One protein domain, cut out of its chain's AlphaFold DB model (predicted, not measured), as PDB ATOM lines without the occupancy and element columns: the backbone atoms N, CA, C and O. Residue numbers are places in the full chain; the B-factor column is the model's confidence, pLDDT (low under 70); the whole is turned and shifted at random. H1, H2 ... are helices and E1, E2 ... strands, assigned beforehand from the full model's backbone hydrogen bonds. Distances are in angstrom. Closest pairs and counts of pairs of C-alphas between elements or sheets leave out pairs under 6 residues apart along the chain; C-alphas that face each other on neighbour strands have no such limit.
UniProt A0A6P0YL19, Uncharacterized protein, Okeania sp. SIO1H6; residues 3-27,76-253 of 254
ATOM      1  N   PHE A   3      10.320  46.532  56.899       90.81
ATOM      2  CA  PHE A   3       9.546  45.604  56.070       90.81
ATOM      3  C   PHE A   3       8.991  44.477  56.933       90.81
ATOM      4  O   PHE A   3       9.729  43.881  57.716       90.81
ATOM      5  N   ALA A   4       7.711  44.168  56.764       89.62
ATOM      6  CA  ALA A   4       7.055  43.049  57.419       89.62
ATOM      7  C   ALA A   4       6.334  42.208  56.366       89.62
ATOM      8  O   ALA A   4       5.531  42.720  55.590       89.62
ATOM      9  N   ASN A   5       6.628  40.910  56.331       88.94
ATOM     10  CA  ASN A   5       5.828  39.986  55.538       88.94
ATOM     11  C   ASN A   5       4.487  39.783  56.236       88.94
ATOM     12  O   ASN A   5       4.439  39.587  57.453       88.94
ATOM     13  N   ARG A   6       3.412  39.847  55.462       87.50
ATOM     14  CA  ARG A   6       2.062  39.572  55.920       87.50
ATOM     15  C   ARG A   6       1.555  38.343  55.199       87.50
ATOM     16  O   ARG A   6       1.544  38.281  53.972       87.50
ATOM     17  N   GLU A   7       1.139  37.374  55.993       84.31
ATOM     18  CA  GLU A   7       0.287  36.304  55.515       84.31
ATOM     19  C   GLU A   7      -1.159  36.766  55.644       84.31
ATOM     20  O   GLU A   7      -1.557  37.323  56.672       84.31
ATOM     21  N   ASN A   8      -1.937  36.546  54.592       87.69
ATOM     22  CA  ASN A   8      -3.369  36.775  54.594       87.69
ATOM     23  C   ASN A   8      -4.036  35.461  54.180       87.69
ATOM     24  O   ASN A   8      -3.752  34.931  53.106       87.69
ATOM     25  N   LEU A   9      -4.877  34.915  55.061       87.88
ATOM     26  CA  LEU A   9      -5.478  33.590  54.878       87.88
ATOM     27  C   LEU A   9      -6.395  33.526  53.654       87.88
ATOM     28  O   LEU A   9      -6.490  32.471  53.044       87.88
ATOM     29  N   ILE A  10      -7.019  34.642  53.268       88.06
ATOM     30  CA  ILE A  10      -7.873  34.710  52.075       88.06
ATOM     31  C   ILE A  10      -7.012  34.577  50.821       88.06
ATOM     32  O   ILE A  10      -7.294  33.760  49.953       88.06
ATOM     33  N   ILE A  11      -5.918  35.341  50.758       88.44
ATOM     34  CA  ILE A  11      -4.958  35.272  49.653       88.44
ATOM     35  C   ILE A  11      -4.348  33.869  49.554       88.44
ATOM     36  O   ILE A  11      -4.276  33.302  48.468       88.44
ATOM     37  N   LYS A  12      -3.916  33.306  50.687       88.44
ATOM     38  CA  LYS A  12      -3.327  31.966  50.739       88.44
ATOM     39  C   LYS A  12      -4.336  30.897  50.317       88.44
ATOM     40  O   LYS A  12      -4.005  30.070  49.478       88.44
ATOM     41  N   GLY A  13      -5.562  30.976  50.831       88.56
ATOM     42  CA  GLY A  13      -6.646  30.070  50.471       88.56
ATOM     43  C   GLY A  13      -7.013  30.151  48.990       88.56
ATOM     44  O   GLY A  13      -7.246  29.117  48.384       88.56
ATOM     45  N   LEU A  14      -6.995  31.340  48.373       88.50
ATOM     46  CA  LEU A  14      -7.205  31.481  46.925       88.50
ATOM     47  C   LEU A  14      -6.120  30.754  46.123       88.50
ATOM     48  O   LEU A  14      -6.416  30.086  45.137       88.50
ATOM     49  N   VAL A  15      -4.863  30.897  46.541       86.88
ATOM     50  CA  VAL A  15      -3.722  30.266  45.871       86.88
ATOM     51  C   VAL A  15      -3.823  28.752  46.000       86.88
ATOM     52  O   VAL A  15      -3.773  28.061  44.989       86.88
ATOM     53  N   GLU A  16      -4.022  28.242  47.215       88.69
ATOM     54  CA  GLU A  16      -4.224  26.811  47.470       88.69
ATOM     55  C   GLU A  16      -5.397  26.271  46.643       88.69
ATOM     56  O   GLU A  16      -5.212  25.330  45.874       88.69
ATOM     57  N   PHE A  17      -6.544  26.953  46.674       88.81
ATOM     58  CA  PHE A  17      -7.727  26.582  45.900       88.81
ATOM     59  C   PHE A  17      -7.454  26.547  44.391       88.81
ATOM     60  O   PHE A  17      -7.885  25.614  43.717       88.81
ATOM     61  N   SER A  18      -6.693  27.509  43.851       88.31
ATOM     62  CA  SER A  18      -6.334  27.518  42.426       88.31
ATOM     63  C   SER A  18      -5.516  26.293  42.022       88.31
ATOM     64  O   SER A  18      -5.707  25.784  40.924       88.31
ATOM     65  N   TRP A  19      -4.652  25.782  42.905       87.06
ATOM     66  CA  TRP A  19      -3.851  24.585  42.643       87.06
ATOM     67  C   TRP A  19      -4.621  23.285  42.879       87.06
ATOM     68  O   TRP A  19      -4.390  22.317  42.161       87.06
ATOM     69  N   GLU A  20      -5.519  23.249  43.865       87.06
ATOM     70  CA  GLU A  20      -6.351  22.075  44.170       87.06
ATOM     71  C   GLU A  20      -7.376  21.776  43.072       87.06
ATOM     72  O   GLU A  20      -7.650  20.614  42.783       87.06
ATOM     73  N   THR A  21      -7.923  22.827  42.462       83.19
ATOM     74  CA  THR A  21      -8.944  22.734  41.405       83.19
ATOM     75  C   THR A  21      -8.348  22.622  40.005       83.19
ATOM     76  O   THR A  21      -9.062  22.345  39.045       83.19
ATOM     77  N   LEU A  22      -7.034  22.816  39.872       84.19
ATOM     78  CA  LEU A  22      -6.336  22.695  38.603       84.19
ATOM     79  C   LEU A  22      -6.305  21.229  38.148       84.19
ATOM     80  O   LEU A  22      -5.923  20.332  38.909       84.19
ATOM     81  N   ALA A  23      -6.618  20.981  36.873       78.19
ATOM     82  CA  ALA A  23      -6.340  19.691  36.257       78.19
ATOM     83  C   ALA A  23      -4.865  19.289  36.448       78.19
ATOM     84  O   ALA A  23      -3.969  20.112  36.635       78.19
ATOM     85  N   ASN A  24      -4.565  17.990  36.415       75.62
ATOM     86  CA  ASN A  24      -3.200  17.539  36.670       75.62
ATOM     87  C   ASN A  24      -2.228  17.977  35.545       75.62
ATOM     88  O   ASN A  24      -2.089  17.301  34.522       75.62
ATOM     89  N   HIS A  25      -1.508  19.078  35.779       72.81
ATOM     90  CA  HIS A  25      -0.393  19.572  34.958       72.81
ATOM     91  C   HIS A  25       0.982  19.122  35.478       72.81
ATOM     92  O   HIS A  25       2.011  19.710  35.140       72.81
ATOM     93  N   ARG A  26       1.060  18.081  36.319       72.00
ATOM     94  CA  ARG A  26       2.354  17.596  36.813       72.00
ATOM     95  C   ARG A  26       3.217  17.101  35.647       72.00
ATOM     96  O   ARG A  26       2.840  16.171  34.941       72.00
ATOM     97  N   GLY A  27       4.398  17.702  35.493       69.50
ATOM     98  CA  GLY A  27       5.324  17.405  34.396       69.50
ATOM     99  C   GLY A  27       5.000  18.121  33.081       69.50
ATOM    100  O   GLY A  27       5.644  17.833  32.075       69.50
ATOM    101  N   ARG A  76      -5.287  61.802  66.341       67.25
ATOM    102  CA  ARG A  76      -3.830  61.873  66.519       67.25
ATOM    103  C   ARG A  76      -3.235  62.632  65.333       67.25
ATOM    104  O   ARG A  76      -3.643  62.404  64.197       67.25
ATOM    105  N   HIS A  77      -2.309  63.546  65.609       72.19
ATOM    106  CA  HIS A  77      -1.621  64.334  64.592       72.19
ATOM    107  C   HIS A  77      -0.123  63.996  64.593       72.19
ATOM    108  O   HIS A  77       0.492  64.098  65.654       72.19
ATOM    109  N   PRO A  78       0.463  63.642  63.435       81.56
ATOM    110  CA  PRO A  78      -0.214  63.343  62.168       81.56
ATOM    111  C   PRO A  78      -1.079  62.062  62.256       81.56
ATOM    112  O   PRO A  78      -0.755  61.154  63.030       81.56
ATOM    113  N   PRO A  79      -2.189  61.971  61.499       89.50
ATOM    114  CA  PRO A  79      -2.970  60.742  61.441       89.50
ATOM    115  C   PRO A  79      -2.148  59.632  60.769       89.50
ATOM    116  O   PRO A  79      -1.325  59.932  59.901       89.50
ATOM    117  N   PRO A  80      -2.362  58.359  61.139       94.62
ATOM    118  CA  PRO A  80      -1.773  57.247  60.406       94.62
ATOM    119  C   PRO A  80      -2.288  57.231  58.961       94.62
ATOM    120  O   PRO A  80      -3.464  57.513  58.714       94.62
ATOM    121  N   ILE A  81      -1.413  56.887  58.016       96.25
ATOM    122  CA  ILE A  81      -1.723  56.829  56.582       96.25
ATOM    123  C   ILE A  81      -1.336  55.451  56.062       96.25
ATOM    124  O   ILE A  81      -0.217  55.007  56.311       96.25
ATOM    125  N   ILE A  82      -2.222  54.781  55.330       97.31
ATOM    126  CA  ILE A  82      -1.893  53.536  54.630       97.31
ATOM    127  C   ILE A  82      -2.195  53.703  53.146       97.31
ATOM    128  O   ILE A  82      -3.327  54.012  52.795       97.31
ATOM    129  N   ALA A  83      -1.197  53.482  52.293       96.06
ATOM    130  CA  ALA A  83      -1.373  53.358  50.846       96.06
ATOM    131  C   ALA A  83      -1.310  51.891  50.435       96.06
ATOM    132  O   ALA A  83      -0.439  51.175  50.932       96.06
ATOM    133  N   VAL A  84      -2.206  51.455  49.550       94.81
ATOM    134  CA  VAL A  84      -2.280  50.068  49.072       94.81
ATOM    135  C   VAL A  84      -2.130  50.025  47.560       94.81
ATOM    136  O   VAL A  84      -2.748  50.829  46.872       94.81
ATOM    137  N   ASP A  85      -1.345  49.066  47.081       93.38
ATOM    138  CA  ASP A  85      -1.190  48.755  45.661       93.38
ATOM    139  C   ASP A  85      -0.878  47.256  45.481       93.38
ATOM    140  O   ASP A  85      -0.365  46.598  46.401       93.38
ATOM    141  N   ALA A  86      -1.190  46.705  44.312       92.69
ATOM    142  CA  ALA A  86      -0.862  45.343  43.929       92.69
ATOM    143  C   ALA A  86      -0.363  45.272  42.483       92.69
ATOM    144  O   ALA A  86      -0.973  45.795  41.561       92.69
ATOM    145  N   GLY A  87       0.730  44.540  42.278       90.88
ATOM    146  CA  GLY A  87       1.269  44.238  40.956       90.88
ATOM    147  C   GLY A  87       1.078  42.774  40.576       90.88
ATOM    148  O   GLY A  87       1.032  41.894  41.442       90.88
ATOM    149  N   VAL A  88       1.040  42.515  39.268       91.62
ATOM    150  CA  VAL A  88       1.021  41.173  38.677       91.62
ATOM    151  C   VAL A  88       2.252  40.942  37.809       91.62
ATOM    152  O   VAL A  88       2.763  41.850  37.156       91.62
ATOM    153  N   VAL A  89       2.762  39.713  37.828       89.44
ATOM    154  CA  VAL A  89       3.838  39.251  36.953       89.44
ATOM    155  C   VAL A  89       3.378  37.981  36.256       89.44
ATOM    156  O   VAL A  89       3.160  36.961  36.908       89.44
ATOM    157  N   ASN A  90       3.297  38.036  34.929       88.81
ATOM    158  CA  ASN A  90       3.121  36.857  34.092       88.81
ATOM    159  C   ASN A  90       4.379  35.968  34.176       88.81
ATOM    160  O   ASN A  90       5.494  36.442  33.922       88.81
ATOM    161  N   LEU A  91       4.196  34.707  34.572       89.31
ATOM    162  CA  LEU A  91       5.252  33.697  34.683       89.31
ATOM    163  C   LEU A  91       5.309  32.781  33.453       89.31
ATOM    164  O   LEU A  91       6.339  32.150  33.233       89.31
ATOM    165  N   GLY A  92       4.241  32.716  32.658       87.75
ATOM    166  CA  GLY A  92       4.167  31.935  31.430       87.75
ATOM    167  C   GLY A  92       2.778  31.355  31.174       87.75
ATOM    168  O   GLY A  92       1.802  31.657  31.862       87.75
ATOM    169  N   SER A  93       2.706  30.478  30.182       88.88
ATOM    170  CA  SER A  93       1.503  29.728  29.820       88.88
ATOM    171  C   SER A  93       1.762  28.231  29.921       88.88
ATOM    172  O   SER A  93       2.868  27.762  29.649       88.88
ATOM    173  N   LEU A  94       0.746  27.468  30.308       86.44
ATOM    174  CA  LEU A  94       0.827  26.007  30.330       86.44
ATOM    175  C   LEU A  94       0.709  25.475  28.896       86.44
ATOM    176  O   LEU A  94      -0.108  25.973  28.119       86.44
ATOM    177  N   ALA A  95       1.498  24.460  28.526       81.88
ATOM    178  CA  ALA A  95       1.488  23.924  27.161       81.88
ATOM    179  C   ALA A  95       0.128  23.330  26.746       81.88
ATOM    180  O   ALA A  95      -0.225  23.364  25.569       81.88
ATOM    181  N   LYS A  96      -0.660  22.837  27.709       80.81
ATOM    182  CA  LYS A  96      -2.043  22.375  27.494       80.81
ATOM    183  C   LYS A  96      -3.095  23.496  27.499       80.81
ATOM    184  O   LYS A  96      -4.283  23.207  27.387       80.81
ATOM    185  N   GLY A  97      -2.670  24.753  27.596       83.00
ATOM    186  CA  GLY A  97      -3.541  25.912  27.759       83.00
ATOM    187  C   GLY A  97      -3.668  26.335  29.221       83.00
ATOM    188  O   GLY A  97      -3.576  25.515  30.129       83.00
ATOM    189  N   GLY A  98      -3.854  27.637  29.433       87.69
ATOM    190  CA  GLY A  98      -3.854  28.267  30.752       87.69
ATOM    191  C   GLY A  98      -2.659  29.194  30.970       87.69
ATOM    192  O   GLY A  98      -1.698  29.216  30.194       87.69
ATOM    193  N   ILE A  99      -2.735  29.987  32.030       91.12
ATOM    194  CA  ILE A  99      -1.763  31.012  32.403       91.12
ATOM    195  C   ILE A  99      -1.235  30.757  33.806       91.12
ATOM    196  O   ILE A  99      -1.962  30.312  34.692       91.12
ATOM    197  N   VAL A 100       0.036  31.079  34.014       91.31
ATOM    198  CA  VAL A 100       0.669  31.061  35.328       91.31
ATOM    199  C   VAL A 100       1.203  32.454  35.609       91.31
ATOM    200  O   VAL A 100       1.928  33.035  34.803       91.31
ATOM    201  N   PHE A 101       0.847  33.009  36.757       92.56
ATOM    202  CA  PHE A 101       1.245  34.354  37.158       92.56
ATOM    203  C   PHE A 101       1.460  34.422  38.667       92.56
ATOM    204  O   PHE A 101       1.120  33.503  39.407       92.56
ATOM    205  N   ALA A 102       2.066  35.502  39.144       91.56
ATOM    206  CA  ALA A 102       2.205  35.781  40.568       91.56
ATOM    207  C   ALA A 102       1.799  37.219  40.864       91.56
ATOM    208  O   ALA A 102       2.037  38.119  40.059       91.56
ATOM    209  N   LEU A 103       1.233  37.437  42.047       91.38
ATOM    210  CA  LEU A 103       0.807  38.749  42.507       91.38
ATOM    211  C   LEU A 103       1.655  39.172  43.708       91.38
ATOM    212  O   LEU A 103       2.085  38.363  44.543       91.38
ATOM    213  N   ARG A 104       1.907  40.473  43.800       91.06
ATOM    214  CA  ARG A 104       2.585  41.102  44.934       91.06
ATOM    215  C   ARG A 104       1.773  42.307  45.354       91.06
ATOM    216  O   ARG A 104       1.747  43.309  44.653       91.06
ATOM    217  N   GLY A 105       1.143  42.199  46.512       93.06
ATOM    218  CA  GLY A 105       0.455  43.313  47.138       93.06
ATOM    219  C   GLY A 105       1.334  43.987  48.183       93.06
ATOM    220  O   GLY A 105       2.142  43.335  48.851       93.06
ATOM    221  N   THR A 106       1.178  45.293  48.348       94.56
ATOM    222  CA  THR A 106       1.900  46.065  49.357       94.56
ATOM    223  C   THR A 106       0.964  47.050  50.039       94.56
ATOM    224  O   THR A 106       0.159  47.703  49.384       94.56
ATOM    225  N   ALA A 107       1.107  47.192  51.358       96.00
ATOM    226  CA  ALA A 107       0.550  48.317  52.096       96.00
ATOM    227  C   ALA A 107       1.672  49.118  52.774       96.00
ATOM    228  O   ALA A 107       2.397  48.611  53.635       96.00
ATOM    229  N   CYS A 108       1.824  50.379  52.382       96.88
ATOM    230  CA  CYS A 108       2.782  51.317  52.955       96.88
ATOM    231  C   CYS A 108       2.114  52.091  54.090       96.88
ATOM    232  O   CYS A 108       1.302  52.980  53.847       96.88
ATOM    233  N   PHE A 109       2.465  51.752  55.326       96.00
ATOM    234  CA  PHE A 109       1.914  52.342  56.537       96.00
ATOM    235  C   PHE A 109       2.859  53.402  57.116       96.00
ATOM    236  O   PHE A 109       3.930  53.084  57.634       96.00
ATOM    237  N   TYR A 110       2.443  54.665  57.057       95.38
ATOM    238  CA  TYR A 110       3.042  55.775  57.787       95.38
ATOM    239  C   TYR A 110       2.354  55.930  59.149       95.38
ATOM    240  O   TYR A 110       1.160  56.228  59.226       95.38
ATOM    241  N   THR A 111       3.097  55.699  60.229       91.06
ATOM    242  CA  THR A 111       2.574  55.769  61.596       91.06
ATOM    243  C   THR A 111       2.516  57.211  62.103       91.06
ATOM    244  O   THR A 111       3.218  58.091  61.603       91.06
ATOM    245  N   SER A 112       1.714  57.464  63.141       87.88
ATOM    246  CA  SER A 112       1.645  58.790  63.776       87.88
ATOM    247  C   SER A 112       2.985  59.254  64.362       87.88
ATOM    248  O   SER A 112       3.209  60.449  64.516       87.88
ATOM    249  N   GLU A 113       3.892  58.325  64.656       88.44
ATOM    250  CA  GLU A 113       5.246  58.583  65.161       88.44
ATOM    251  C   GLU A 113       6.261  58.880  64.039       88.44
ATOM    252  O   GLU A 113       7.456  59.004  64.303       88.44
ATOM    253  N   GLY A 114       5.818  58.960  62.779       87.56
ATOM    254  CA  GLY A 114       6.677  59.263  61.631       87.56
ATOM    255  C   GLY A 114       7.464  58.069  61.085       87.56
ATOM    256  O   GLY A 114       8.406  58.243  60.311       87.56
ATOM    257  N   SER A 115       7.107  56.844  61.478       91.69
ATOM    258  CA  SER A 115       7.744  55.629  60.961       91.69
ATOM    259  C   SER A 115       7.029  55.104  59.720       91.69
ATOM    260  O   SER A 115       5.809  55.120  59.650       91.69
ATOM    261  N   ILE A 116       7.789  54.561  58.764       94.88
ATOM    262  CA  ILE A 116       7.241  53.839  57.605       94.88
ATOM    263  C   ILE A 116       7.425  52.336  57.809       94.88
ATOM    264  O   ILE A 116       8.559  51.861  57.969       94.88
ATOM    265  N   ILE A 117       6.317  51.602  57.758       95.31
ATOM    266  CA  ILE A 117       6.243  50.144  57.772       95.31
ATOM    267  C   ILE A 117       5.652  49.691  56.437       95.31
ATOM    268  O   ILE A 117       4.558  50.096  56.070       95.31
ATOM    269  N   VAL A 118       6.365  48.835  55.717       95.62
ATOM    270  CA  VAL A 118       5.899  48.241  54.464       95.62
ATOM    271  C   VAL A 118       5.447  46.817  54.731       95.62
ATOM    272  O   VAL A 118       6.256  45.945  55.060       95.62
ATOM    273  N   LEU A 119       4.147  46.602  54.597       95.06
ATOM    274  CA  LEU A 119       3.494  45.308  54.697       95.06
ATOM    275  C   LEU A 119       3.501  44.651  53.318       95.06
ATOM    276  O   LEU A 119       2.937  45.200  52.378       95.06
ATOM    277  N   ARG A 120       4.158  43.497  53.188       93.81
ATOM    278  CA  ARG A 120       4.297  42.770  51.917       93.81
ATOM    279  C   ARG A 120       3.396  41.546  51.903       93.81
ATOM    280  O   ARG A 120       3.544  40.687  52.774       93.81
ATOM    281  N   TYR A 121       2.547  41.448  50.890       92.25
ATOM    282  CA  TYR A 121       1.612  40.351  50.668       92.25
ATOM    283  C   TYR A 121       2.072  39.548  49.458       92.25
ATOM    284  O   TYR A 121       2.105  40.047  48.332       92.25
ATOM    285  N   ASN A 122       2.457  38.299  49.700       84.69
ATOM    286  CA  ASN A 122       2.973  37.410  48.667       84.69
ATOM    287  C   ASN A 122       1.943  36.322  48.407       84.69
ATOM    288  O   ASN A 122       1.644  35.547  49.312       84.69
ATOM    289  N   THR A 123       1.437  36.248  47.182       81.38
ATOM    290  CA  THR A 123       0.485  35.197  46.807       81.38
ATOM    291  C   THR A 123       1.207  33.913  46.416       81.38
ATOM    292  O   THR A 123       0.680  32.828  46.589       81.38
ATOM    293  N   GLY A 124       2.444  34.011  45.921       85.19
ATOM    294  CA  GLY A 124       3.071  32.889  45.224       85.19
ATOM    295  C   GLY A 124       2.510  32.746  43.808       85.19
ATOM    296  O   GLY A 124       1.863  33.667  43.302       85.19
ATOM    297  N   ALA A 125       2.816  31.625  43.157       89.75
ATOM    298  CA  ALA A 125       2.333  31.344  41.810       89.75
ATOM    299  C   ALA A 125       0.868  30.898  41.845       89.75
ATOM    300  O   ALA A 125       0.484  30.096  42.695       89.75
ATOM    301  N   ILE A 126       0.086  31.405  40.904       91.88
ATOM    302  CA  ILE A 126      -1.310  31.071  40.647       91.88
ATOM    303  C   ILE A 126      -1.362  30.535  39.219       91.88
ATOM    304  O   ILE A 126      -0.787  31.145  38.314       91.88
ATOM    305  N   ALA A 127      -2.022  29.397  39.029       91.12
ATOM    306  CA  ALA A 127      -2.233  28.785  37.725       91.12
ATOM    307  C   ALA A 127      -3.734  28.743  37.432       91.12
ATOM    308  O   ALA A 127      -4.505  28.246  38.251       91.12
ATOM    309  N   ILE A 128      -4.138  29.281  36.283       92.25
ATOM    310  CA  ILE A 128      -5.533  29.327  35.842       92.25
ATOM    311  C   ILE A 128      -5.634  28.740  34.441       92.25
ATOM    312  O   ILE A 128      -4.936  29.181  33.528       92.25
ATOM    313  N   ASP A 129      -6.526  27.778  34.262       90.38
ATOM    314  CA  ASP A 129      -6.885  27.191  32.977       90.38
ATOM    315  C   ASP A 129      -8.415  27.098  32.838       90.38
ATOM    316  O   ASP A 129      -9.172  27.561  33.689       90.38
ATOM    317  N   ASN A 130      -8.899  26.498  31.752       87.25
ATOM    318  CA  ASN A 130     -10.340  26.361  31.529       87.25
ATOM    319  C   ASN A 130     -11.028  25.408  32.522       87.25
ATOM    320  O   ASN A 130     -12.254  25.398  32.580       87.25
ATOM    321  N   THR A 131     -10.272  24.598  33.268       87.44
ATOM    322  CA  THR A 131     -10.821  23.617  34.209       87.44
ATOM    323  C   THR A 131     -11.097  24.234  35.572       87.44
ATOM    324  O   THR A 131     -12.132  23.936  36.159       87.44
ATOM    325  N   ASN A 132     -10.240  25.147  36.039       91.44
ATOM    326  CA  ASN A 132     -10.384  25.753  37.365       91.44
ATOM    327  C   ASN A 132     -10.906  27.198  37.362       91.44
ATOM    328  O   ASN A 132     -11.412  27.671  38.382       91.44
ATOM    329  N   LYS A 133     -10.809  27.915  36.232       91.19
ATOM    330  CA  LYS A 133     -11.113  29.354  36.143       91.19
ATOM    331  C   LYS A 133     -12.453  29.719  36.779       91.19
ATOM    332  O   LYS A 133     -12.505  30.638  37.594       91.19
ATOM    333  N   LEU A 134     -13.532  29.028  36.412       91.31
ATOM    334  CA  LEU A 134     -14.880  29.389  36.862       91.31
ATOM    335  C   LEU A 134     -15.051  29.214  38.369       91.31
ATOM    336  O   LEU A 134     -15.634  30.077  39.023       91.31
ATOM    337  N   GLU A 135     -14.504  28.140  38.933       91.69
ATOM    338  CA  GLU A 135     -14.572  27.889  40.369       91.69
ATOM    339  C   GLU A 135     -13.786  28.939  41.154       91.69
ATOM    340  O   GLU A 135     -14.282  29.474  42.148       91.69
ATOM    341  N   VAL A 136     -12.581  29.287  40.691       92.88
ATOM    342  CA  VAL A 136     -11.750  30.304  41.348       92.88
ATOM    343  C   VAL A 136     -12.433  31.673  41.289       92.88
ATOM    344  O   VAL A 136     -12.527  32.361  42.308       92.88
ATOM    345  N   LEU A 137     -12.993  32.046  40.133       92.19
ATOM    346  CA  LEU A 137     -13.766  33.281  39.978       92.19
ATOM    347  C   LEU A 137     -15.017  33.293  40.866       92.19
ATOM    348  O   LEU A 137     -15.321  34.311  41.487       92.19
ATOM    349  N   HIS A 138     -15.712  32.164  40.996       92.25
ATOM    350  CA  HIS A 138     -16.848  32.041  41.908       92.25
ATOM    351  C   HIS A 138     -16.438  32.270  43.372       92.25
ATOM    352  O   HIS A 138     -17.134  32.968  44.114       92.25
ATOM    353  N   GLN A 139     -15.291  31.726  43.798       92.88
ATOM    354  CA  GLN A 139     -14.758  31.967  45.142       92.88
ATOM    355  C   GLN A 139     -14.395  33.437  45.358       92.88
ATOM    356  O   GLN A 139     -14.737  34.003  46.396       92.88
ATOM    357  N   MET A 140     -13.767  34.089  44.374       93.75
ATOM    358  CA  MET A 140     -13.494  35.529  44.437       93.75
ATOM    359  C   MET A 140     -14.792  36.331  44.598       93.75
ATOM    360  O   MET A 140     -14.877  37.177  45.487       93.75
ATOM    361  N   GLY A 141     -15.827  36.014  43.814       91.88
ATOM    362  CA  GLY A 141     -17.154  36.624  43.939       91.88
ATOM    363  C   GLY A 141     -17.754  36.447  45.339       91.88
ATOM    364  O   GLY A 141     -18.206  37.417  45.948       91.88
ATOM    365  N   LYS A 142     -17.676  35.235  45.911       92.06
ATOM    366  CA  LYS A 142     -18.128  34.956  47.289       92.06
ATOM    367  C   LYS A 142     -17.437  35.851  48.309       92.06
ATOM    368  O   LYS A 142     -18.111  36.418  49.167       92.06
ATOM    369  N   TYR A 143     -16.118  36.008  48.205       91.69
ATOM    370  CA  TYR A 143     -15.356  36.887  49.096       91.69
ATOM    371  C   TYR A 143     -15.751  38.357  48.960       91.69
ATOM    372  O   TYR A 143     -15.772  39.077  49.957       91.69
ATOM    373  N   LEU A 144     -16.089  38.799  47.749       91.62
ATOM    374  CA  LEU A 144     -16.562  40.159  47.501       91.62
ATOM    375  C   LEU A 144     -18.043  40.366  47.877       91.62
ATOM    376  O   LEU A 144     -18.533  41.489  47.802       91.62
ATOM    377  N   GLY A 145     -18.742  39.318  48.324       92.56
ATOM    378  CA  GLY A 145     -20.145  39.368  48.744       92.56
ATOM    379  C   GLY A 145     -21.161  39.131  47.623       92.56
ATOM    380  O   GLY A 145     -22.358  39.128  47.893       92.56
ATOM    381  N   GLU A 146     -20.704  38.884  46.393       91.56
ATOM    382  CA  GLU A 146     -21.540  38.607  45.220       91.56
ATOM    383  C   GLU A 146     -20.993  37.371  44.473       91.56
ATOM    384  O   GLU A 146     -20.171  37.498  43.565       91.56
ATOM    385  N   PRO A 147     -21.414  36.146  44.851       90.69
ATOM    386  CA  PRO A 147     -20.887  34.892  44.292       90.69
ATOM    387  C   PRO A 147     -20.974  34.782  42.765       90.69
ATOM    388  O   PRO A 147     -20.126  34.150  42.138       90.69
ATOM    389  N   GLU A 148     -21.991  35.403  42.172       90.31
ATOM    390  CA  GLU A 148     -22.254  35.399  40.729       90.31
ATOM    391  C   GLU A 148     -21.699  36.637  40.005       90.31
ATOM    392  O   GLU A 148     -22.061  36.929  38.868       90.31
ATOM    393  N   PHE A 149     -20.816  37.403  40.655       88.75
ATOM    394  CA  PHE A 149     -20.295  38.633  40.063       88.75
ATOM    395  C   PHE A 149     -19.497  38.374  38.776       88.75
ATOM    396  O   PHE A 149     -19.649  39.090  37.791       88.75
ATOM    397  N   TYR A 150     -18.674  37.320  38.766       87.50
ATOM    398  CA  TYR A 150     -17.851  36.950  37.608       87.50
ATOM    399  C   TYR A 150     -18.434  35.789  36.785       87.50
ATOM    400  O   TYR A 150     -18.124  35.645  35.603       87.50
ATOM    401  N   VAL A 151     -19.278  34.956  37.395       90.00
ATOM    402  CA  VAL A 151     -19.808  33.707  36.820       90.00
ATOM    403  C   VAL A 151     -21.308  33.603  37.073       90.00
ATOM    404  O   VAL A 151     -21.812  34.217  38.001       90.00
ATOM    405  N   LYS A 152     -22.029  32.801  36.297       89.31
ATOM    406  CA  LYS A 152     -23.435  32.464  36.558       89.31
ATOM    407  C   LYS A 152     -23.528  31.060  37.122       89.31
ATOM    408  O   LYS A 152     -22.893  30.160  36.579       89.31
ATOM    409  N   VAL A 153     -24.341  30.863  38.154       86.44
ATOM    410  CA  VAL A 153     -24.711  29.514  38.592       86.44
ATOM    411  C   VAL A 153     -25.803  28.995  37.655       86.44
ATOM    412  O   VAL A 153     -26.772  29.699  37.373       86.44
ATOM    413  N   ILE A 154     -25.623  27.786  37.133       88.44
ATOM    414  CA  ILE A 154     -26.563  27.112  36.230       88.44
ATOM    415  C   ILE A 154     -27.033  25.793  36.849       88.44
ATOM    416  O   ILE A 154     -26.364  25.225  37.708       88.44
ATOM    417  N   GLU A 155     -28.208  25.320  36.432       83.50
ATOM    418  CA  GLU A 155     -28.842  24.126  37.013       83.50
ATOM    419  C   GLU A 155     -28.208  22.806  36.537       83.50
ATOM    420  O   GLU A 155     -28.331  21.787  37.216       83.50
ATOM    421  N   GLU A 156     -27.506  22.823  35.402       81.75
ATOM    422  CA  GLU A 156     -26.875  21.652  34.783       81.75
ATOM    423  C   GLU A 156     -25.344  21.739  34.843       81.75
ATOM    424  O   GLU A 156     -24.773  22.832  34.862       81.75
ATOM    425  N   GLU A 157     -24.654  20.593  34.860       68.00
ATOM    426  CA  GLU A 157     -23.186  20.550  34.829       68.00
ATOM    427  C   GLU A 157     -22.634  21.308  33.604       68.00
ATOM    428  O   GLU A 157     -23.124  21.098  32.490       68.00
ATOM    429  N   PRO A 158     -21.618  22.184  33.769       65.38
ATOM    430  CA  PRO A 158     -20.690  22.288  34.907       65.38
ATOM    431  C   PRO A 158     -21.111  23.198  36.092       65.38
ATOM    432  O   PRO A 158     -20.239  23.672  36.814       65.38
ATOM    433  N   PHE A 159     -22.407  23.452  36.334       85.56
ATOM    434  CA  PHE A 159     -22.983  24.274  37.429       85.56
ATOM    435  C   PHE A 159     -22.549  25.747  37.472       85.56
ATOM    436  O   PHE A 159     -23.194  26.567  38.126       85.56
ATOM    437  N   LEU A 160     -21.493  26.108  36.750       86.62
ATOM    438  CA  LEU A 160     -20.983  27.453  36.568       86.62
ATOM    439  C   LEU A 160     -20.825  27.731  35.074       86.62
ATOM    440  O   LEU A 160     -20.292  26.916  34.326       86.62
ATOM    441  N   ALA A 161     -21.246  28.913  34.649       83.81
ATOM    442  CA  ALA A 161     -21.045  29.419  33.302       83.81
ATOM    443  C   ALA A 161     -20.368  30.791  33.343       83.81
ATOM    444  O   ALA A 161     -20.529  31.554  34.298       83.81
ATOM    445  N   GLU A 162     -19.635  31.136  32.287       81.31
ATOM    446  CA  GLU A 162     -19.139  32.501  32.121       81.31
ATOM    447  C   GLU A 162     -20.318  33.480  32.046       81.31
ATOM    448  O   GLU A 162     -21.354  33.219  31.422       81.31
ATOM    449  N   THR A 163     -20.174  34.639  32.687       77.31
ATOM    450  CA  THR A 163     -21.076  35.752  32.400       77.31
ATOM    451  C   THR A 163     -20.873  36.146  30.933       77.31
ATOM    452  O   THR A 163     -19.753  36.228  30.448       77.31
ATOM    453  N   SER A 164     -21.963  36.353  30.186       54.00
ATOM    454  CA  SER A 164     -21.991  36.572  28.723       54.00
ATOM    455  C   SER A 164     -21.328  37.881  28.249       54.00
ATOM    456  O   SER A 164     -21.596  38.373  27.154       54.00
ATOM    457  N   SER A 165     -20.501  38.482  29.092       51.69
ATOM    458  CA  SER A 165     -19.851  39.761  28.905       51.69
ATOM    459  C   SER A 165     -18.348  39.505  28.867       51.69
ATOM    460  O   SER A 165     -17.713  39.478  29.910       51.69
ATOM    461  N   PHE A 166     -17.816  39.390  27.645       50.03
ATOM    462  CA  PHE A 166     -16.397  39.344  27.253       50.03
ATOM    463  C   PHE A 166     -15.753  37.972  27.013       50.03
ATOM    464  O   PHE A 166     -15.792  37.066  27.832       50.03
ATOM    465  N   THR A 167     -15.042  37.891  25.883       53.28
ATOM    466  CA  THR A 167     -13.930  36.958  25.687       53.28
ATOM    467  C   THR A 167     -12.768  37.451  26.546       53.28
ATOM    468  O   THR A 167     -12.132  38.448  26.211       53.28
ATOM    469  N   GLU A 168     -12.544  36.805  27.686       69.31
ATOM    470  CA  GLU A 168     -11.525  37.221  28.648       69.31
ATOM    471  C   GLU A 168     -10.119  36.837  28.164       69.31
ATOM    472  O   GLU A 168      -9.833  35.671  27.888       69.31
ATOM    473  N   THR A 169      -9.240  37.829  28.044       80.50
ATOM    474  CA  THR A 169      -7.818  37.620  27.737       80.50
ATOM    475  C   THR A 169      -7.029  37.247  28.994       80.50
ATOM    476  O   THR A 169      -7.453  37.514  30.115       80.50
ATOM    477  N   ALA A 170      -5.837  36.670  28.806       79.88
ATOM    478  CA  ALA A 170      -4.906  36.366  29.893       79.88
ATOM    479  C   ALA A 170      -4.619  37.579  30.797       79.88
ATOM    480  O   ALA A 170      -4.578  37.441  32.020       79.88
ATOM    481  N   ASP A 171      -4.452  38.753  30.188       82.12
ATOM    482  CA  ASP A 171      -4.146  39.997  30.893       82.12
ATOM    483  C   ASP A 171      -5.343  40.463  31.731       82.12
ATOM    484  O   ASP A 171      -5.185  40.785  32.904       82.12
ATOM    485  N   GLN A 172      -6.564  40.368  31.194       85.00
ATOM    486  CA  GLN A 172      -7.785  40.688  31.945       85.00
ATOM    487  C   GLN A 172      -7.980  39.773  33.160       85.00
ATOM    488  O   GLN A 172      -8.359  40.246  34.230       85.00
ATOM    489  N   THR A 173      -7.677  38.477  33.030       87.94
ATOM    490  CA  THR A 173      -7.696  37.563  34.179       87.94
ATOM    491  C   THR A 173      -6.651  37.968  35.217       87.94
ATOM    492  O   THR A 173      -6.957  38.041  36.404       87.94
ATOM    493  N   GLN A 174      -5.427  38.286  34.795       90.38
ATOM    494  CA  GLN A 174      -4.368  38.744  35.698       90.38
ATOM    495  C   GLN A 174      -4.753  40.029  36.444       90.38
ATOM    496  O   GLN A 174      -4.583  40.101  37.666       90.38
ATOM    497  N   ASP A 175      -5.329  41.004  35.744       87.88
ATOM    498  CA  ASP A 175      -5.781  42.271  36.320       87.88
ATOM    499  C   ASP A 175      -6.944  42.086  37.293       87.88
ATOM    500  O   ASP A 175      -6.956  42.689  38.368       87.88
ATOM    501  N   ARG A 176      -7.882  41.183  36.999       90.19
ATOM    502  CA  ARG A 176      -8.970  40.850  37.925       90.19
ATOM    503  C   ARG A 176      -8.443  40.276  39.237       90.19
ATOM    504  O   ARG A 176      -8.892  40.665  40.316       90.19
ATOM    505  N   PHE A 177      -7.464  39.375  39.168       92.38
ATOM    506  CA  PHE A 177      -6.834  38.810  40.361       92.38
ATOM    507  C   PHE A 177      -5.994  39.848  41.123       92.38
ATOM    508  O   PHE A 177      -6.031  39.878  42.356       92.38
ATOM    509  N   ARG A 178      -5.273  40.726  40.410       92.31
ATOM    510  CA  ARG A 178      -4.567  41.886  40.982       92.31
ATOM    511  C   ARG A 178      -5.532  42.767  41.773       92.31
ATOM    512  O   ARG A 178      -5.302  43.000  42.961       92.31
ATOM    513  N   ASN A 179      -6.638  43.162  41.143       90.56
ATOM    514  CA  ASN A 179      -7.685  43.982  41.743       90.56
ATOM    515  C   ASN A 179      -8.286  43.287  42.975       90.56
ATOM    516  O   ASN A 179      -8.418  43.910  44.025       90.56
ATOM    517  N   PHE A 180      -8.575  41.984  42.907       92.44
ATOM    518  CA  PHE A 180      -9.064  41.221  44.058       92.44
ATOM    519  C   PHE A 180      -8.094  41.259  45.247       92.44
ATOM    520  O   PHE A 180      -8.497  41.601  46.361       92.44
ATOM    521  N   VAL A 181      -6.809  40.969  45.025       93.06
ATOM    522  CA  VAL A 181      -5.782  41.020  46.079       93.06
ATOM    523  C   VAL A 181      -5.674  42.420  46.684       93.06
ATOM    524  O   VAL A 181      -5.601  42.555  47.907       93.06
ATOM    525  N   GLU A 182      -5.722  43.461  45.856       93.31
ATOM    526  CA  GLU A 182      -5.738  44.851  46.310       93.31
ATOM    527  C   GLU A 182      -6.936  45.137  47.235       93.31
ATOM    528  O   GLU A 182      -6.753  45.702  48.317       93.31
ATOM    529  N   ARG A 183      -8.149  44.677  46.880       93.50
ATOM    530  CA  ARG A 183      -9.354  44.838  47.719       93.50
ATOM    531  C   ARG A 183      -9.231  44.125  49.065       93.50
ATOM    532  O   ARG A 183      -9.658  44.687  50.077       93.50
ATOM    533  N   ILE A 184      -8.616  42.941  49.108       93.81
ATOM    534  CA  ILE A 184      -8.347  42.227  50.368       93.81
ATOM    535  C   ILE A 184      -7.370  43.015  51.251       93.81
ATOM    536  O   ILE A 184      -7.590  43.156  52.458       93.81
ATOM    537  N   ILE A 185      -6.314  43.577  50.662       95.12
ATOM    538  CA  ILE A 185      -5.322  44.367  51.405       95.12
ATOM    539  C   ILE A 185      -5.931  45.681  51.903       95.12
ATOM    540  O   ILE A 185      -5.642  46.099  53.023       95.12
ATOM    541  N   GLN A 186      -6.819  46.311  51.133       95.19
ATOM    542  CA  GLN A 186      -7.563  47.492  51.577       95.19
ATOM    543  C   GLN A 186      -8.469  47.193  52.768       95.19
ATOM    544  O   GLN A 186      -8.467  47.960  53.730       95.19
ATOM    545  N   ALA A 187      -9.193  46.070  52.759       95.00
ATOM    546  CA  ALA A 187      -9.994  45.654  53.909       95.00
ATOM    547  C   ALA A 187      -9.121  45.447  55.163       95.00
ATOM    548  O   ALA A 187      -9.477  45.878  56.265       95.00
ATOM    549  N   GLU A 188      -7.931  44.860  55.004       95.06
ATOM    550  CA  GLU A 188      -6.967  44.728  56.099       95.06
ATOM    551  C   GLU A 188      -6.439  46.093  56.575       95.06
ATOM    552  O   GLU A 188      -6.365  46.335  57.783       95.06
ATOM    553  N   ALA A 189      -6.134  47.009  55.652       96.25
ATOM    554  CA  ALA A 189      -5.704  48.371  55.955       96.25
ATOM    555  C   ALA A 189      -6.767  49.143  56.753       96.25
ATOM    556  O   ALA A 189      -6.430  49.787  57.750       96.25
ATOM    557  N   VAL A 190      -8.048  49.014  56.393       96.75
ATOM    558  CA  VAL A 190      -9.175  49.554  57.173       96.75
ATOM    559  C   VAL A 190      -9.167  48.991  58.593       96.75
ATOM    560  O   VAL A 190      -9.257  49.749  59.560       96.75
ATOM    561  N   GLY A 191      -8.977  47.678  58.745       95.56
ATOM    562  CA  GLY A 191      -8.858  47.031  60.053       95.56
ATOM    563  C   GLY A 191      -7.680  47.548  60.890       95.56
ATOM    564  O   GLY A 191      -7.806  47.699  62.108       95.56
ATOM    565  N   ILE A 192      -6.544  47.854  60.258       94.62
ATOM    566  CA  ILE A 192      -5.385  48.463  60.925       94.62
ATOM    567  C   ILE A 192      -5.725  49.890  61.364       94.62
ATOM    568  O   ILE A 192      -5.601  50.194  62.547       94.62
ATOM    569  N   LEU A 193      -6.204  50.748  60.462       95.12
ATOM    570  CA  LEU A 193      -6.536  52.145  60.772       95.12
ATOM    571  C   LEU A 193      -7.614  52.257  61.861       95.12
ATOM    572  O   LEU A 193      -7.501  53.085  62.765       95.12
ATOM    573  N   LYS A 194      -8.604  51.356  61.857       94.06
ATOM    574  CA  LYS A 194      -9.612  51.236  62.920       94.06
ATOM    575  C   LYS A 194      -8.978  51.034  64.298       94.06
ATOM    576  O   LYS A 194      -9.360  51.709  65.251       94.06
ATOM    577  N   LYS A 195      -7.962  50.169  64.412       91.62
ATOM    578  CA  LYS A 195      -7.225  49.947  65.674       91.62
ATOM    579  C   LYS A 195      -6.451  51.183  66.143       91.62
ATOM    580  O   LYS A 195      -6.193  51.311  67.336       91.62
ATOM    581  N   TYR A 196      -6.106  52.090  65.232       89.50
ATOM    582  CA  TYR A 196      -5.467  53.369  65.550       89.50
ATOM    583  C   TYR A 196      -6.466  54.508  65.827       89.50
ATOM    584  O   TYR A 196      -6.045  55.628  66.120       89.50
ATOM    585  N   GLY A 197      -7.776  54.235  65.795       89.44
ATOM    586  CA  GLY A 197      -8.821  55.237  66.024       89.44
ATOM    587  C   GLY A 197      -9.108  56.124  64.808       89.44
ATOM    588  O   GLY A 197      -9.517  57.273  64.977       89.44
ATOM    589  N   GLY A 198      -8.864  55.609  63.601       92.06
ATOM    590  CA  GLY A 198      -9.056  56.310  62.331       92.06
ATOM    591  C   GLY A 198      -7.736  56.631  61.633       92.06
ATOM    592  O   GLY A 198      -6.663  56.225  62.077       92.06
ATOM    593  N   GLY A 199      -7.806  57.363  60.522       94.19
ATOM    594  CA  GLY A 199      -6.626  57.716  59.729       94.19
ATOM    595  C   GLY A 199      -6.961  58.058  58.287       94.19
ATOM    596  O   GLY A 199      -8.046  58.565  58.014       94.19
ATOM    597  N   ILE A 200      -6.018  57.801  57.384       95.31
ATOM    598  CA  ILE A 200      -6.172  58.039  55.949       95.31
ATOM    599  C   ILE A 200      -5.830  56.756  55.184       95.31
ATOM    600  O   ILE A 200      -4.741  56.206  55.351       95.31
ATOM    601  N   LEU A 201      -6.747  56.296  54.339       96.56
ATOM    602  CA  LEU A 201      -6.519  55.235  53.365       96.56
ATOM    603  C   LEU A 201      -6.286  55.871  51.990       96.56
ATOM    604  O   LEU A 201      -7.142  56.606  51.498       96.56
ATOM    605  N   LEU A 202      -5.138  55.588  51.379       94.69
ATOM    606  CA  LEU A 202      -4.817  55.978  50.009       94.69
ATOM    607  C   LEU A 202      -5.030  54.779  49.082       94.69
ATOM    608  O   LEU A 202      -4.490  53.698  49.333       94.69
ATOM    609  N   ILE A 203      -5.810  54.985  48.025       90.00
ATOM    610  CA  ILE A 203      -6.123  53.980  47.005       90.00
ATOM    611  C   ILE A 203      -5.536  54.455  45.674       90.00
ATOM    612  O   ILE A 203      -5.755  55.608  45.294       90.00
ATOM    613  N   ASP A 204      -4.795  53.579  44.995       83.06
ATOM    614  CA  ASP A 204      -4.417  53.788  43.598       83.06
ATOM    615  C   ASP A 204      -5.589  53.395  42.687       83.06
ATOM    616  O   ASP A 204      -6.219  52.352  42.865       83.06
ATOM    617  N   GLY A 205      -5.935  54.271  41.751       76.56
ATOM    618  CA  GLY A 205      -7.121  54.154  40.912       76.56
ATOM    619  C   GLY A 205      -8.326  54.952  41.418       76.56
ATOM    620  O   GLY A 205      -8.382  55.459  42.539       76.56
ATOM    621  N   ALA A 206      -9.308  55.126  40.534       69.81
ATOM    622  CA  ALA A 206     -10.525  55.870  40.837       69.81
ATOM    623  C   ALA A 206     -11.541  54.996  41.591       69.81
ATOM    624  O   ALA A 206     -11.730  53.826  41.272       69.81
ATOM    625  N   ILE A 207     -12.266  55.595  42.540       72.62
ATOM    626  CA  ILE A 207     -13.470  54.987  43.120       72.62
ATOM    627  C   ILE A 207     -14.628  55.311  42.177       72.62
ATOM    628  O   ILE A 207     -15.298  56.334  42.324       72.62
ATOM    629  N   THR A 208     -14.821  54.482  41.157       62.12
ATOM    630  CA  THR A 208     -15.935  54.633  40.216       62.12
ATOM    631  C   THR A 208     -17.110  53.751  40.630       62.12
ATOM    632  O   THR A 208     -16.892  52.590  40.980       62.12
ATOM    633  N   PRO A 209     -18.358  54.247  40.547       52.50
ATOM    634  CA  PRO A 209     -19.517  53.368  40.455       52.50
ATOM    635  C   PRO A 209     -19.322  52.412  39.270       52.50
ATOM    636  O   PRO A 209     -18.860  52.845  38.215       52.50
ATOM    637  N   ARG A 210     -19.677  51.137  39.435       57.81
ATOM    638  CA  ARG A 210     -19.569  50.064  38.435       57.81
ATOM    639  C   ARG A 210     -18.134  49.745  38.015       57.81
ATOM    640  O   ARG A 210     -17.826  49.675  36.826       57.81
ATOM    641  N   ALA A 211     -17.248  49.543  38.989       66.25
ATOM    642  CA  ALA A 211     -15.937  48.968  38.701       66.25
ATOM    643  C   ALA A 211     -16.107  47.576  38.066       66.25
ATOM    644  O   ALA A 211     -16.847  46.740  38.577       66.25
ATOM    645  N   PHE A 212     -15.414  47.324  36.953       72.19
ATOM    646  CA  PHE A 212     -15.552  46.073  36.200       72.19
ATOM    647  C   PHE A 212     -15.180  44.840  37.038       72.19
ATOM    648  O   PHE A 212     -15.848  43.816  36.970       72.19
ATOM    649  N   ASP A 213     -14.154  44.970  37.882       81.94
ATOM    650  CA  ASP A 213     -13.625  43.863  38.681       81.94
ATOM    651  C   ASP A 213     -14.004  43.930  40.162       81.94
ATOM    652  O   ASP A 213     -13.389  43.251  40.983       81.94
ATOM    653  N   THR A 214     -14.960  44.765  40.569       85.19
ATOM    654  CA  THR A 214     -15.369  44.835  41.980       85.19
ATOM    655  C   THR A 214     -16.851  45.187  42.104       85.19
ATOM    656  O   THR A 214     -17.261  46.215  41.569       85.19
ATOM    657  N   PRO A 215     -17.644  44.405  42.862       86.31
ATOM    658  CA  PRO A 215     -19.033  44.739  43.143       86.31
ATOM    659  C   PRO A 215     -19.215  46.130  43.756       86.31
ATOM    660  O   PRO A 215     -18.506  46.518  44.691       86.31
ATOM    661  N   ASP A 216     -20.247  46.849  43.313       85.69
ATOM    662  CA  ASP A 216     -20.626  48.144  43.894       85.69
ATOM    663  C   ASP A 216     -20.953  48.029  45.385       85.69
ATOM    664  O   ASP A 216     -20.665  48.937  46.170       85.69
ATOM    665  N   SER A 217     -21.571  46.913  45.778       88.31
ATOM    666  CA  SER A 217     -21.896  46.609  47.170       88.31
ATOM    667  C   SER A 217     -20.635  46.524  48.033       88.31
ATOM    668  O   SER A 217     -20.603  47.103  49.118       88.31
ATOM    669  N   TYR A 218     -19.567  45.897  47.528       90.62
ATOM    670  CA  TYR A 218     -18.282  45.797  48.215       90.62
ATOM    671  C   TYR A 218     -17.666  47.177  48.463       90.62
ATOM    672  O   TYR A 218     -17.303  47.502  49.596       90.62
ATOM    673  N   VAL A 219     -17.595  48.018  47.424       88.88
ATOM    674  CA  VAL A 219     -17.026  49.372  47.532       88.88
ATOM    675  C   VAL A 219     -17.836  50.222  48.513       88.88
ATOM    676  O   VAL A 219     -17.256  50.876  49.379       88.88
ATOM    677  N   LYS A 220     -19.173  50.177  48.439       88.69
ATOM    678  CA  LYS A 220     -20.056  50.886  49.381       88.69
ATOM    679  C   LYS A 220     -19.826  50.433  50.820       88.69
ATOM    680  O   LYS A 220     -19.623  51.276  51.687       88.69
ATOM    681  N   ASN A 221     -19.771  49.123  51.060       90.88
ATOM    682  CA  ASN A 221     -19.526  48.569  52.390       90.88
ATOM    683  C   ASN A 221     -18.153  48.988  52.945       90.88
ATOM    684  O   ASN A 221     -18.049  49.345  54.120       90.88
ATOM    685  N   LEU A 222     -17.110  48.993  52.106       91.56
ATOM    686  CA  LEU A 222     -15.771  49.450  52.485       91.56
ATOM    687  C   LEU A 222     -15.776  50.934  52.891       91.56
ATOM    688  O   LEU A 222     -15.216  51.291  53.930       91.56
ATOM    689  N   LEU A 223     -16.417  51.796  52.096       91.12
ATOM    690  CA  LEU A 223     -16.521  53.233  52.376       91.12
ATOM    691  C   LEU A 223     -17.375  53.524  53.613       91.12
ATOM    692  O   LEU A 223     -17.014  54.389  54.415       91.12
ATOM    693  N   ASP A 224     -18.462  52.781  53.807       91.38
ATOM    694  CA  ASP A 224     -19.303  52.877  54.999       91.38
ATOM    695  C   ASP A 224     -18.527  52.488  56.261       91.38
ATOM    696  O   ASP A 224     -18.621  53.179  57.280       91.38
ATOM    697  N   GLU A 225     -17.727  51.417  56.206       93.75
ATOM    698  CA  GLU A 225     -16.837  51.039  57.309       93.75
ATOM    699  C   GLU A 225     -15.778  52.125  57.549       93.75
ATOM    700  O   GLU A 225     -15.534  52.493  58.699       93.75
ATOM    701  N   CYS A 226     -15.196  52.717  56.503       92.69
ATOM    702  CA  CYS A 226     -14.250  53.826  56.660       92.69
ATOM    703  C   CYS A 226     -14.887  55.026  57.375       92.69
ATOM    704  O   CYS A 226     -14.345  55.523  58.368       92.69
ATOM    705  N   ASN A 227     -16.074  55.441  56.928       90.56
ATOM    706  CA  ASN A 227     -16.809  56.568  57.495       90.56
ATOM    707  C   ASN A 227     -17.153  56.337  58.979       90.56
ATOM    708  O   ASN A 227     -16.903  57.203  59.820       90.56
ATOM    709  N   LYS A 228     -17.640  55.137  59.328       92.88
ATOM    710  CA  LYS A 228     -17.958  54.754  60.719       92.88
ATOM    711  C   LYS A 228     -16.738  54.765  61.642       92.88
ATOM    712  O   LYS A 228     -16.892  54.971  62.843       92.88
ATOM    713  N   ASN A 229     -15.538  54.556  61.099       92.12
ATOM    714  CA  ASN A 229     -14.300  54.434  61.870       92.12
ATOM    715  C   ASN A 229     -13.353  55.634  61.714       92.12
ATOM    716  O   ASN A 229     -12.177  55.530  62.059       92.12
ATOM    717  N   LEU A 230     -13.853  56.783  61.240       91.56
ATOM    718  CA  LEU A 230     -13.075  58.021  61.093       91.56
ATOM    719  C   LEU A 230     -11.852  57.872  60.173       91.56
ATOM    720  O   LEU A 230     -10.808  58.489  60.414       91.56
ATOM    721  N   ILE A 231     -11.987  57.055  59.132       94.00
ATOM    722  CA  ILE A 231     -10.975  56.842  58.103       94.00
ATOM    723  C   ILE A 231     -11.358  57.684  56.889       94.00
ATOM    724  O   ILE A 231     -12.402  57.462  56.279       94.00
ATOM    725  N   ASP A 232     -10.510  58.647  56.542       92.69
ATOM    726  CA  ASP A 232     -10.656  59.381  55.289       92.69
ATOM    727  C   ASP A 232     -10.098  58.525  54.153       92.69
ATOM    728  O   ASP A 232      -9.000  57.981  54.264       92.69
ATOM    729  N   VAL A 233     -10.830  58.427  53.049       91.81
ATOM    730  CA  VAL A 233     -10.370  57.721  51.852       91.81
ATOM    731  C   VAL A 233      -9.973  58.747  50.802       91.81
ATOM    732  O   VAL A 233     -10.741  59.658  50.493       91.81
ATOM    733  N   VAL A 234      -8.772  58.598  50.255       89.88
ATOM    734  CA  VAL A 234      -8.270  59.413  49.148       89.88
ATOM    735  C   VAL A 234      -7.899  58.473  48.013       89.88
ATOM    736  O   VAL A 234      -6.992  57.658  48.140       89.88
ATOM    737  N   ALA A 235      -8.613  58.595  46.904       85.56
ATOM    738  CA  ALA A 235      -8.344  57.850  45.685       85.56
ATOM    739  C   ALA A 235      -7.557  58.730  44.713       85.56
ATOM    740  O   ALA A 235      -7.934  59.884  44.480       85.56
ATOM    741  N   ILE A 236      -6.461  58.207  44.172       79.31
ATOM    742  CA  ILE A 236      -5.588  58.916  43.236       79.31
ATOM    743  C   ILE A 236      -5.589  58.127  41.932       79.31
ATOM    744  O   ILE A 236      -5.178  56.980  41.908       79.31
ATOM    745  N   SER A 237      -6.035  58.742  40.839       75.25
ATOM    746  CA  SER A 237      -6.007  58.130  39.508       75.25
ATOM    747  C   SER A 237      -5.107  58.928  38.562       75.25
ATOM    748  O   SER A 237      -4.902  60.127  38.746       75.25
ATOM    749  N   LYS A 238      -4.609  58.297  37.490       67.38
ATOM    750  CA  LYS A 238      -3.805  58.970  36.443       67.38
ATOM    751  C   LYS A 238      -4.531  60.158  35.783       67.38
ATOM    752  O   LYS A 238      -3.890  61.034  35.211       67.38
ATOM    753  N   LYS A 239      -5.868  60.197  35.863       60.16
ATOM    754  CA  LYS A 239      -6.723  61.315  35.441       60.16
ATOM    755  C   LYS A 239      -7.620  61.734  36.604       60.16
ATOM    756  O   LYS A 239      -8.752  61.272  36.726       60.16
ATOM    757  N   THR A 240      -7.118  62.618  37.459       53.06
ATOM    758  CA  THR A 240      -7.879  63.134  38.602       53.06
ATOM    759  C   THR A 240      -8.874  64.213  38.181       53.06
ATOM    760  O   THR A 240      -8.483  65.293  37.735       53.06
ATOM    761  N   THR A 241     -10.159  63.971  38.418       58.09
ATOM    762  CA  THR A 241     -11.189  65.010  38.518       58.09
ATOM    763  C   THR A 241     -11.582  65.163  39.983       58.09
ATOM    764  O   THR A 241     -11.932  64.199  40.655       58.09
ATOM    765  N   ILE A 242     -11.508  66.384  40.515       61.75
ATOM    766  CA  ILE A 242     -11.984  66.655  41.875       61.75
ATOM    767  C   ILE A 242     -13.508  66.692  41.831       61.75
ATOM    768  O   ILE A 242     -14.077  67.484  41.079       61.75
ATOM    769  N   THR A 243     -14.164  65.876  42.653       59.56
ATOM    770  CA  THR A 243     -15.623  65.891  42.810       59.56
ATOM    771  C   THR A 243     -16.022  66.158  44.260       59.56
ATOM    772  O   THR A 243     -15.424  65.597  45.175       59.56
ATOM    773  N   VAL A 244     -17.061  66.962  44.481       60.91
ATOM    774  CA  VAL A 244     -17.702  67.186  45.785       60.91
ATOM    775  C   VAL A 244     -19.063  66.499  45.756       60.91
ATOM    776  O   VAL A 244     -19.896  66.838  44.922       60.91
ATOM    777  N   ALA A 245     -19.283  65.511  46.633       59.22
ATOM    778  CA  ALA A 245     -20.499  64.684  46.634       59.22
ATOM    779  C   ALA A 245     -20.821  64.065  45.248       59.22
ATOM    780  O   ALA A 245     -21.973  64.021  44.832       59.22
ATOM    781  N   GLY A 246     -19.786  63.637  44.513       56.50
ATOM    782  CA  GLY A 246     -19.913  63.072  43.162       56.50
ATOM    783  C   GLY A 246     -20.062  64.100  42.033       56.50
ATOM    784  O   GLY A 246     -20.094  63.723  40.866       56.50
ATOM    785  N   ILE A 247     -20.109  65.400  42.340       58.56
ATOM    786  CA  ILE A 247     -20.241  66.471  41.345       58.56
ATOM    787  C   ILE A 247     -18.855  67.062  41.046       58.56
ATOM    788  O   ILE A 247     -18.189  67.503  41.985       58.56
ATOM    789  N   PRO A 248     -18.403  67.126  39.778       68.19
ATOM    790  CA  PRO A 248     -17.140  67.771  39.417       68.19
ATOM    791  C   PRO A 248     -17.042  69.198  39.964       68.19
ATOM    792  O   PRO A 248     -17.978  69.984  39.806       68.19
ATOM    793  N   ILE A 249     -15.909  69.548  40.582       73.38
ATOM    794  CA  ILE A 249     -15.705  70.849  41.238       73.38
ATOM    795  C   ILE A 249     -15.924  72.019  40.272       73.38
ATOM    796  O   ILE A 249     -16.390  73.077  40.678       73.38
ATOM    797  N   GLN A 250     -15.664  71.804  38.979       72.31
ATOM    798  CA  GLN A 250     -15.874  72.782  37.915       72.31
ATOM    799  C   GLN A 250     -17.331  73.260  37.842       72.31
ATOM    800  O   GLN A 250     -17.557  74.424  37.537       72.31
ATOM    801  N   LYS A 251     -18.311  72.409  38.186       71.50
ATOM    802  CA  LYS A 251     -19.741  72.771  38.211       71.50
ATOM    803  C   LYS A 251     -20.127  73.688  39.380       71.50
ATOM    804  O   LYS A 251     -21.229  74.216  39.380       71.50
ATOM    805  N   PHE A 252     -19.257  73.857  40.378       68.12
ATOM    806  CA  PHE A 252     -19.457  74.798  41.489       68.12
ATOM    807  C   PHE A 252     -18.725  76.132  41.284       68.12
ATOM    808  O   PHE A 252     -18.849  77.026  42.116       68.12
ATOM    809  N   LEU A 253     -17.918  76.247  40.222       66.44
ATOM    810  CA  LEU A 253     -17.128  77.440  39.897       66.44
ATOM    811  C   LEU A 253     -17.786  78.314  38.811       66.44
ATOM    812  O   LEU A 253     -17.204  79.322  38.416       66.44
TER     813      LEU A 253
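This is residues 3 to 27 and 76 to 253 of the 254 residues of an uncharacterized protein of Okeania sp. SIO1H6 (UniProt A0A6P0YL19). A long, twisted sheet curls round one long helix, H3; H1 packs over E4 on the same face, and H2, with the small hairpin E5 and E6 packed on it, covers H1 farther from the sheet. From edge strand E8 a loose tail, residues 237 to 253, leads away to the short H5. The printed part has 203 residues, with five named helices and eight named strands that follow along the chain as E1 H1 E2 E3 E4 H2 E5 E6 H3 E7 H4 E8 H5; the class is mixed, helices and strands. The large sheet is mixed, in the order E1 E4 E3 E2 E7 E8. The whole is compact, with a radius of gyration of the C-alphas of 18.6 A and spans of 55 by 41 by 28 A.

Find C-alpha 3 at (9.546, 45.604, 56.070), where E1, residues 3 to 6, begins; H1 follows, residues 9 to 20, 15.7 A. After the cut come E2, residues 81 to 94, 40.6 A, E3, 99 to 110, 35.8 A, and E4, 116 to 128, 35.2 A. Next are H2, 133 to 144, 16.6 A, E5, 151 to 153, and E6, 160 to 162. Find C-alpha 170 at (-4.906, 36.366, 29.893); from there H3 runs 38.3 A to residue 195. E7, 199 to 204, H4, 216 to 228, 18.3 A, and E8, 231 to 236, lead to H5, 249 to 252, ending at (-19.457, 74.798, 41.489).

Look first at E2, E3 and E4, a meander, each strand the antiparallel neighbour of the one before: N 87 and O 104 are 2.9 A apart, N 119 and O 107 2.8 A. E1 is parallel to E4, N 4 to O 118 at 2.9 A, and E7 to E2, N 82 to O 200 at 2.9 A. E7, H4 and E8 form a strand-helix-strand unit, two parallel strands with a helix between, its crossover right-handed; N 201 and O 232 are 2.8 A apart. H3 and H4 on one face make two layers with the sheet; the closest C-alphas of H3 and E2, Glu 182 and Ala 86, are 5.4 A apart. H1, on the same face, runs along E4 at a height of 8.4 A over the sheet. H1 touches H2 by residues 14 to 18 alone, Ser 18 and Val 136 having the closest C-alphas, 6.2 A, at a shallow tilt of 15 degrees, opposite ways. H3 and H4 only just touch, with 3 pairs of C-alphas within 8 A, the closest Val 190 and Cys 226, 6.7 A. In the hairpin E5 and E6, N 152 and O 161 are 2.8 A apart. Every O i to N i+4 pair is within hydrogen-bond range in H1, H2, H3 and H4; H5 is too short for one.

The C-alphas farthest apart, of Gly 27 and Leu 253, are 64.3 A apart. Residues 28 to 75 are not printed; the C-alphas of 27 and 76 are 55.6 A apart. The links E7 to H4 and E8 to H5 are long. Confidence is under 70 at 27 residues, among them 164 to 168, 208 to 211 and 238 to 248.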